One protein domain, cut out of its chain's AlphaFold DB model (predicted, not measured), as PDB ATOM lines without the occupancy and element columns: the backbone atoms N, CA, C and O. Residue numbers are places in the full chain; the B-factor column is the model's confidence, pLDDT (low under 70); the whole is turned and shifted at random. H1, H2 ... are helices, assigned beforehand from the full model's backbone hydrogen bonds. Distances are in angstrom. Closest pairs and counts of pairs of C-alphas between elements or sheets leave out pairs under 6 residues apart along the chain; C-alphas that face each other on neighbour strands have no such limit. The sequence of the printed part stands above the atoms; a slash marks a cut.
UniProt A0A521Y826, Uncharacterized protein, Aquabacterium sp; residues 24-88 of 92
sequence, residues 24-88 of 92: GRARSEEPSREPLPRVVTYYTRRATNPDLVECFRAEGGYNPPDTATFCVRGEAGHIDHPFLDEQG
ATOM      1  N   GLY A  24     -49.275  87.217  85.765       85.81
ATOM      2  CA  GLY A  24     -48.668  87.053  84.447       85.81
ATOM      3  C   GLY A  24     -49.158  85.804  83.708       85.81
ATOM      4  O   GLY A  24     -49.769  84.905  84.287       85.81
ATOM      5  N   ARG A  25     -48.803  85.716  82.421       87.56
ATOM      6  CA  ARG A  25     -49.213  84.641  81.497       87.56
ATOM      7  C   ARG A  25     -48.889  83.225  81.986       87.56
ATOM      8  O   ARG A  25     -49.628  82.306  81.664       87.56
ATOM      9  N   ALA A  26     -47.840  83.058  82.792       89.25
ATOM     10  CA  ALA A  26     -47.436  81.771  83.365       89.25
ATOM     11  C   ALA A  26     -48.490  81.127  84.292       89.25
ATOM     12  O   ALA A  26     -48.309  79.996  84.725       89.25
ATOM     13  N   ARG A  27     -49.571  81.843  84.631       90.44
ATOM     14  CA  ARG A  27     -50.711  81.330  85.409       90.44
ATOM     15  C   ARG A  27     -51.971  81.114  84.558       90.44
ATOM     16  O   ARG A  27     -53.075  81.139  85.097       90.44
ATOM     17  N   SER A  28     -51.807  80.966  83.247       92.19
ATOM     18  CA  SER A  28     -52.881  80.611  82.308       92.19
ATOM     19  C   SER A  28     -52.940  79.092  82.132       92.19
ATOM     20  O   SER A  28     -51.999  78.399  82.517       92.19
ATOM     21  N   GLU A  29     -54.023  78.585  81.548       92.06
ATOM     22  CA  GLU A  29     -54.108  77.172  81.166       92.06
ATOM     23  C   GLU A  29     -53.045  76.814  80.124       92.06
ATOM     24  O   GLU A  29     -52.731  77.614  79.244       92.06
ATOM     25  N   GLU A  30     -52.517  75.595  80.174       90.94
ATOM     26  CA  GLU A  30     -51.638  75.057  79.130       90.94
ATOM     27  C   GLU A  30     -52.350  73.887  78.429       90.94
ATOM     28  O   GLU A  30     -52.956  73.055  79.103       90.94
ATOM     29  N   PRO A  31     -52.305  73.783  77.085       90.88
ATOM     30  CA  PRO A  31     -51.536  74.600  76.142       90.88
ATOM     31  C   PRO A  31     -52.314  75.797  75.564       90.88
ATOM     32  O   PRO A  31     -51.773  76.519  74.725       90.88
ATOM     33  N   SER A  32     -53.587  75.989  75.935       91.94
ATOM     34  CA  SER A  32     -54.471  76.992  75.313       91.94
ATOM     35  C   SER A  32     -54.061  78.431  75.625       91.94
ATOM     36  O   SER A  32     -54.303  79.337  74.828       91.94
ATOM     37  N   ARG A  33     -53.382  78.641  76.759       89.56
ATOM     38  CA  ARG A  33     -52.949  79.943  77.284       89.56
ATOM     39  C   ARG A  33     -54.102  80.889  77.588       89.56
ATOM     40  O   ARG A  33     -53.916  82.106  77.625       89.56
ATOM     41  N   GLU A  34     -55.274  80.321  77.830       92.50
ATOM     42  CA  GLU A  34     -56.458  81.057  78.237       92.50
ATOM     43  C   GLU A  34     -56.386  81.392  79.734       92.50
ATOM     44  O   GLU A  34     -55.912  80.579  80.539       92.50
ATOM     45  N   PRO A  35     -56.837  82.589  80.144       91.12
ATOM     46  CA  PRO A  35     -56.928  82.929  81.553       91.12
ATOM     47  C   PRO A  35     -57.852  81.963  82.300       91.12
ATOM     48  O   PRO A  35     -59.012  81.776  81.940       91.12
ATOM     49  N   LEU A  36     -57.348  81.408  83.398       94.06
ATOM     50  CA  LEU A  36     -58.148  80.617  84.329       94.06
ATOM     51  C   LEU A  36     -59.269  81.460  84.965       94.06
ATOM     52  O   LEU A  36     -59.055  82.648  85.220       94.06
ATOM     53  N   PRO A  37     -60.387  80.853  85.407       94.19
ATOM     54  CA  PRO A  37     -61.421  81.560  86.174       94.19
ATOM     55  C   PRO A  37     -60.880  82.319  87.400       94.19
ATOM     56  O   PRO A  37     -61.343  83.414  87.713       94.19
ATOM     57  N   ARG A  38     -59.823  81.805  88.053       92.69
ATOM     58  CA  ARG A  38     -59.163  82.494  89.181       92.69
ATOM     59  C   ARG A  38     -58.572  83.853  88.806       92.69
ATOM     60  O   ARG A  38     -58.416  84.702  89.676       92.69
ATOM     61  N   VAL A  39     -58.196  84.037  87.540       93.69
ATOM     62  CA  VAL A  39     -57.638  85.292  87.035       93.69
ATOM     63  C   VAL A  39     -58.723  86.361  87.056       93.69
ATOM     64  O   VAL A  39     -58.480  87.449  87.572       93.69
ATOM     65  N   VAL A  40     -59.937  86.013  86.611       91.81
ATOM     66  CA  VAL A  40     -61.117  86.883  86.708       91.81
ATOM     67  C   VAL A  40     -61.394  87.220  88.170       91.81
ATOM     68  O   VAL A  40     -61.401  88.393  88.524       91.81
ATOM     69  N   THR A  41     -61.507  86.215  89.047       93.06
ATOM     70  CA  THR A  41     -61.742  86.443  90.486       93.06
ATOM     71  C   THR A  41     -60.705  87.382  91.104       93.06
ATOM     72  O   THR A  41     -61.060  88.284  91.859       93.06
ATOM     73  N   TYR A  42     -59.427  87.185  90.786       93.69
ATOM     74  CA  TYR A  42     -58.344  88.002  91.317       93.69
ATOM     75  C   TYR A  42     -58.423  89.457  90.839       93.69
ATOM     76  O   TYR A  42     -58.325  90.363  91.664       93.69
ATOM     77  N   TYR A  43     -58.617  89.696  89.539       93.44
ATOM     78  CA  TYR A  43     -58.676  91.062  89.015       93.44
ATOM     79  C   TYR A  43     -59.949  91.797  89.433       93.44
ATOM     80  O   TYR A  43     -59.864  92.978  89.749       93.44
ATOM     81  N   THR A  44     -61.084  91.100  89.545       94.38
ATOM     82  CA  THR A  44     -62.311  91.659  90.124       94.38
ATOM     83  C   THR A  44     -62.068  92.132  91.555       94.38
ATOM     84  O   THR A  44     -62.320  93.288  91.867       94.38
ATOM     85  N   ARG A  45     -61.498  91.275  92.413       94.06
ATOM     86  CA  ARG A  45     -61.197  91.640  93.806       94.06
ATOM     87  C   ARG A  45     -60.175  92.770  93.898       94.06
ATOM     88  O   ARG A  45     -60.322  93.651  94.729       94.06
ATOM     89  N   ARG A  46     -59.158  92.768  93.038       93.06
ATOM     90  CA  ARG A  46     -58.148  93.833  92.983       93.06
ATOM     91  C   ARG A  46     -58.732  95.180  92.560       93.06
ATOM     92  O   ARG A  46     -58.247  96.196  93.037       93.06
ATOM     93  N   ALA A  47     -59.714  95.187  91.664       92.00
ATOM     94  CA  ALA A  47     -60.369  96.414  91.231       92.00
ATOM     95  C   ALA A  47     -61.299  96.985  92.309       92.00
ATOM     96  O   ALA A  47     -61.423  98.196  92.410       92.00
ATOM     97  N   THR A  48     -61.932  96.122  93.110       93.38
ATOM     98  CA  THR A  48     -62.987  96.547  94.036       93.38
ATOM     99  C   THR A  48     -62.544  96.667  95.485       93.38
ATOM    100  O   THR A  48     -63.284  97.232  96.271       93.38
ATOM    101  N   ASN A  49     -61.379  96.146  95.880       93.56
ATOM    102  CA  ASN A  49     -60.935  96.144  97.281       93.56
ATOM    103  C   ASN A  49     -59.629  96.936  97.419       93.56
ATOM    104  O   ASN A  49     -58.567  96.404  97.068       93.56
ATOM    105  N   PRO A  50     -59.670  98.186  97.918       91.19
ATOM    106  CA  PRO A  50     -58.466  99.001  98.072       91.19
ATOM    107  C   PRO A  50     -57.474  98.362  99.057       91.19
ATOM    108  O   PRO A  50     -56.261  98.468  98.882       91.19
ATOM    109  N   ASP A  51     -57.976  97.633 100.045       91.62
ATOM    110  CA  ASP A  51     -57.274  96.913 101.103       91.62
ATOM    111  C   ASP A  51     -57.302  95.392 100.908       91.62
ATOM    112  O   ASP A  51     -57.288  94.623 101.866       91.62
ATOM    113  N   LEU A  52     -57.250  94.935  99.653       92.44
ATOM    114  CA  LEU A  52     -57.300  93.514  99.287       92.44
ATOM    115  C   LEU A  52     -56.373  92.603 100.120       92.44
ATOM    116  O   LEU A  52     -56.677  91.429 100.330       92.44
ATOM    117  N   VAL A  53     -55.224  93.113 100.574       91.44
ATOM    118  CA  VAL A  53     -54.299  92.351 101.424       91.44
ATOM    119  C   VAL A  53     -54.941  92.003 102.772       91.44
ATOM    120  O   VAL A  53     -54.796  90.867 103.220       91.44
ATOM    121  N   GLU A  54     -55.679  92.926 103.383       91.25
ATOM    122  CA  GLU A  54     -56.417  92.666 104.621       91.25
ATOM    123  C   GLU A  54     -57.610  91.745 104.373       91.25
ATOM    124  O   GLU A  54     -57.782  90.782 105.117       91.25
ATOM    125  N   CYS A  55     -58.344  91.913 103.267       91.81
ATOM    126  CA  CYS A  55     -59.389  90.961 102.867       91.81
ATOM    127  C   CYS A  55     -58.838  89.528 102.725       91.81
ATOM    128  O   CYS A  55     -59.497  88.554 103.093       91.81
ATOM    129  N   PHE A  56     -57.611  89.366 102.210       92.25
ATOM    130  CA  PHE A  56     -56.959  88.054 102.160       92.25
ATOM    131  C   PHE A  56     -56.601  87.520 103.544       92.25
ATOM    132  O   PHE A  56     -56.789  86.329 103.775       92.25
ATOM    133  N   ARG A  57     -56.109  88.367 104.459       90.50
ATOM    134  CA  ARG A  57     -55.820  87.954 105.843       90.50
ATOM    135  C   ARG A  57     -57.080  87.563 106.608       90.50
ATOM    136  O   ARG A  57     -57.033  86.625 107.393       90.50
ATOM    137  N   ALA A  58     -58.186  88.254 106.354       90.75
ATOM    138  CA  ALA A  58     -59.496  87.963 106.925       90.75
ATOM    139  C   ALA A  58     -60.230  86.814 106.210       90.75
ATOM    140  O   ALA A  58     -61.330  86.446 106.615       90.75
ATOM    141  N   GLU A  59     -59.656  86.276 105.125       90.50
ATOM    142  CA  GLU A  59     -60.273  85.267 104.254       90.50
ATOM    143  C   GLU A  59     -61.688  85.650 103.763       90.50
ATOM    144  O   GLU A  59     -62.515  84.794 103.448       90.50
ATOM    145  N   GLY A  60     -61.979  86.947 103.637       90.75
ATOM    146  CA  GLY A  60     -63.337  87.439 103.422       90.75
ATOM    147  C   GLY A  60     -63.430  88.956 103.285       90.75
ATOM    148  O   GLY A  60     -62.426  89.630 103.077       90.75
ATOM    149  N   GLY A  61     -64.659  89.477 103.362       91.31
ATOM    150  CA  GLY A  61     -64.908  90.922 103.312       91.31
ATOM    151  C   GLY A  61     -64.595  91.559 101.957       91.31
ATOM    152  O   GLY A  61     -63.970  92.609 101.896       91.31
ATOM    153  N   TYR A  62     -64.972  90.883 100.869       93.62
ATOM    154  CA  TYR A  62     -64.775  91.408  99.520       93.62
ATOM    155  C   TYR A  62     -65.947  92.290  99.088       93.62
ATOM    156  O   TYR A  62     -67.096  91.843  99.112       93.62
ATOM    157  N   ASN A  63     -65.632  93.471  98.571       93.69
ATOM    158  CA  ASN A  63     -66.593  94.394  97.983       93.69
ATOM    159  C   ASN A  63     -67.303  93.774  96.771       93.69
ATOM    160  O   ASN A  63     -66.639  93.158  95.916       93.69
ATOM    161  N   PRO A  64     -68.634  93.951  96.653       91.81
ATOM    162  CA  PRO A  64     -69.378  93.500  95.490       91.81
ATOM    163  C   PRO A  64     -68.893  94.247  94.238       91.81
ATOM    164  O   PRO A  64     -68.714  95.464  94.277       91.81
ATOM    165  N   PRO A  65     -68.665  93.548  93.116       91.25
ATOM    166  CA  PRO A  65     -68.191  94.201  91.910       91.25
ATOM    167  C   PRO A  65     -69.312  94.889  91.141       91.25
ATOM    168  O   PRO A  65     -70.305  94.255  90.786       91.25
ATOM    169  N   ASP A  66     -69.088  96.150  90.782       90.62
ATOM    170  CA  ASP A  66     -69.858  96.826  89.746       90.62
ATOM    171  C   ASP A  66     -69.135  96.712  88.398       90.62
ATOM    172  O   ASP A  66     -68.251  97.489  88.051       90.62
ATOM    173  N   THR A  67     -69.508  95.707  87.610       88.50
ATOM    174  CA  THR A  67     -68.886  95.487  86.294       88.50
ATOM    175  C   THR A  67     -69.205  96.585  85.276       88.50
ATOM    176  O   THR A  67     -68.498  96.691  84.273       88.50
ATOM    177  N   ALA A  68     -70.230  97.414  85.516       90.06
ATOM    178  CA  ALA A  68     -70.571  98.512  84.616       90.06
ATOM    179  C   ALA A  68     -69.534  99.643  84.675       90.06
ATOM    180  O   ALA A  68     -69.421 100.403  83.714       90.06
ATOM    181  N   THR A  69     -68.750  99.734  85.755       90.50
ATOM    182  CA  THR A  69     -67.762 100.805  85.959       90.50
ATOM    183  C   THR A  69     -66.333 100.427  85.556       90.50
ATOM    184  O   THR A  69     -65.485 101.300  85.384       90.50
ATOM    185  N   PHE A  70     -66.053  99.145  85.295       89.00
ATOM    186  CA  PHE A  70     -64.683  98.663  85.050       89.00
ATOM    187  C   PHE A  70     -63.992  99.315  83.848       89.00
ATOM    188  O   PHE A  70     -62.799  99.607  83.899       89.00
ATOM    189  N   CYS A  71     -64.732  99.544  82.764       88.38
ATOM    190  CA  CYS A  71     -64.190 100.068  81.507       88.38
ATOM    191  C   CYS A  71     -64.816 101.412  81.116       88.38
ATOM    192  O   CYS A  71     -64.863 101.750  79.932       88.38
ATOM    193  N   VAL A  72     -65.318 102.173  82.093       89.31
ATOM    194  CA  VAL A  72     -65.868 103.515  81.861       89.31
ATOM    195  C   VAL A  72     -64.956 104.575  82.454       89.31
ATOM    196  O   VAL A  72     -64.206 104.338  83.399       89.31
ATOM    197  N   ARG A  73     -65.023 105.774  81.878       89.75
ATOM    198  CA  ARG A  73     -64.311 106.935  82.402       89.75
ATOM    199  C   ARG A  73     -65.059 107.493  83.610       89.75
ATOM    200  O   ARG A  73     -66.237 107.809  83.489       89.75
ATOM    201  N   GLY A  74     -64.346 107.719  84.704       86.44
ATOM    202  CA  GLY A  74     -64.869 108.363  85.905       86.44
ATOM    203  C   GLY A  74     -64.064 107.963  87.134       86.44
ATOM    204  O   GLY A  74     -63.150 107.152  87.034       86.44
ATOM    205  N   GLU A  75     -64.397 108.555  88.274       84.00
ATOM    206  CA  GLU A  75     -63.874 108.152  89.588       84.00
ATOM    207  C   GLU A  75     -64.705 107.030  90.220       84.00
ATOM    208  O   GLU A  75     -64.152 106.187  90.923       84.00
ATOM    209  N   ALA A  76     -66.003 107.002  89.896       85.31
ATOM    210  CA  ALA A  76     -66.957 106.028  90.398       85.31
ATOM    211  C   ALA A  76     -66.584 104.603  89.972       85.31
ATOM    212  O   ALA A  76     -66.437 104.320  88.780       85.31
ATOM    213  N   GLY A  77     -66.449 103.715  90.953       84.62
ATOM    214  CA  GLY A  77     -65.996 102.341  90.785       84.62
ATOM    215  C   GLY A  77     -64.484 102.174  90.591       84.62
ATOM    216  O   GLY A  77     -64.055 101.059  90.289       84.62
ATOM    217  N   HIS A  78     -63.671 103.225  90.773       86.44
ATOM    218  CA  HIS A  78     -62.205 103.163  90.625       86.44
ATOM    219  C   HIS A  78     -61.460 103.459  91.924       86.44
ATOM    220  O   HIS A  78     -60.595 102.681  92.321       86.44
ATOM    221  N   ILE A  79     -61.762 104.587  92.572       85.75
ATOM    222  CA  ILE A  79     -61.023 105.069  93.759       85.75
ATOM    223  C   ILE A  79     -61.895 105.208  95.012       85.75
ATOM    224  O   ILE A  79     -61.387 105.550  96.073       85.75
ATOM    225  N   ASP A  80     -63.192 104.953  94.879       87.12
ATOM    226  CA  ASP A  80     -64.262 105.211  95.846       87.12
ATOM    227  C   ASP A  80     -64.822 103.933  96.495       87.12
ATOM    228  O   ASP A  80     -65.854 103.969  97.165       87.12
ATOM    229  N   HIS A  81     -64.153 102.795  96.309       88.94
ATOM    230  CA  HIS A  81     -64.521 101.557  96.992       88.94
ATOM    231  C   HIS A  81     -64.243 101.659  98.500       88.94
ATOM    232  O   HIS A  81     -63.170 102.139  98.872       88.94
ATOM    233  N   PRO A  82     -65.156 101.177  99.364       90.06
ATOM    234  CA  PRO A  82     -64.973 101.230 100.812       90.06
ATOM    235  C   PRO A  82     -63.895 100.253 101.289       90.06
ATOM    236  O   PRO A  82     -63.675  99.202 100.678       90.06
ATOM    237  N   PHE A  83     -63.268 100.572 102.417       89.62
ATOM    238  CA  PHE A  83     -62.367  99.671 103.134       89.62
ATOM    239  C   PHE A  83     -63.136  98.600 103.919       89.62
ATOM    240  O   PHE A  83     -64.347  98.694 104.134       89.62
ATOM    241  N   LEU A  84     -62.447  97.542 104.339       86.44
ATOM    242  CA  LEU A  84     -63.017  96.441 105.113       86.44
ATOM    243  C   LEU A  84     -63.575  96.896 106.473       86.44
ATOM    244  O   LEU A  84     -64.632  96.431 106.899       86.44
ATOM    245  N   ASP A  85     -62.886  97.810 107.153       81.88
ATOM    246  CA  ASP A  85     -63.293  98.357 108.453       81.88
ATOM    247  C   ASP A  85     -64.527  99.271 108.350       81.88
ATOM    248  O   ASP A  85     -65.405  99.239 109.214       81.88
ATOM    249  N   GLU A  86     -64.665 100.005 107.246       80.00
ATOM    250  CA  GLU A  86     -65.842 100.821 106.928       80.00
ATOM    251  C   GLU A  86     -67.101  99.980 106.653       80.00
ATOM    252  O   GLU A  86     -68.225 100.474 106.762       80.00
ATOM    253  N   GLN A  87     -66.937  98.691 106.348       65.88
ATOM    254  CA  GLN A  87     -68.036  97.747 106.114       65.88
ATOM    255  C   GLN A  87     -68.554  97.076 107.397       65.88
ATOM    256  O   GLN A  87     -69.452  96.233 107.335       65.88
ATOM    257  N   GLY A  88     -68.019  97.445 108.566       60.94
ATOM    258  CA  GLY A  88     -68.419  96.884 109.858       60.94
ATOM    259  C   GLY A  88     -67.723  95.569 110.219       60.94
ATOM    260  O   GLY A  88     -68.179  94.870 111.127       60.94
TER     261      GLY A  88
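This is residues 24 to 88 of the 92 residues of an uncharacterized protein of Aquabacterium sp (UniProt A0A521Y826). Little regular structure is here: H1 is a stem, with a loop of residues 24 to 36 at its first end and, past its last end, a broad, loopy head of H2 and residues 58 to 88. H2 makes a corner with H1. The printed part has 65 residues, two named helices, H1 then H2, and no named strand; the class is all helix, with only 18 residues in named elements. It is loose, radius of gyration of the C-alphas 13.8 A, and flat, spanning 43 by 31 by 15 A.

Go past residues 24 to 36 to H1, residues 37 to 48; a tight link of 3 residues leads to H2, residues 52 to 57. The two are close but not clearly touching; their closest C-alphas, of Arg 46 and Leu 52, are 6.4 A apart. They run opposite ways at a steep tilt of 68 degrees, only just short of about perpendicular. In H1 and H2 every O i to N i+4 pair is within hydrogen-bond range.

Find C-alpha 37 at (-61.421, 81.560, 86.174); H1 runs 17.0 A to C-alpha 48. H2 runs 8.7 A and ends at C-alpha 57, (-55.820, 87.954, 105.843).

The farthest C-alphas, of Pro 31 and Gly 88, are 43.8 A apart. The printed part has no cut; pLDDT is under 70 at residues 87 to 88.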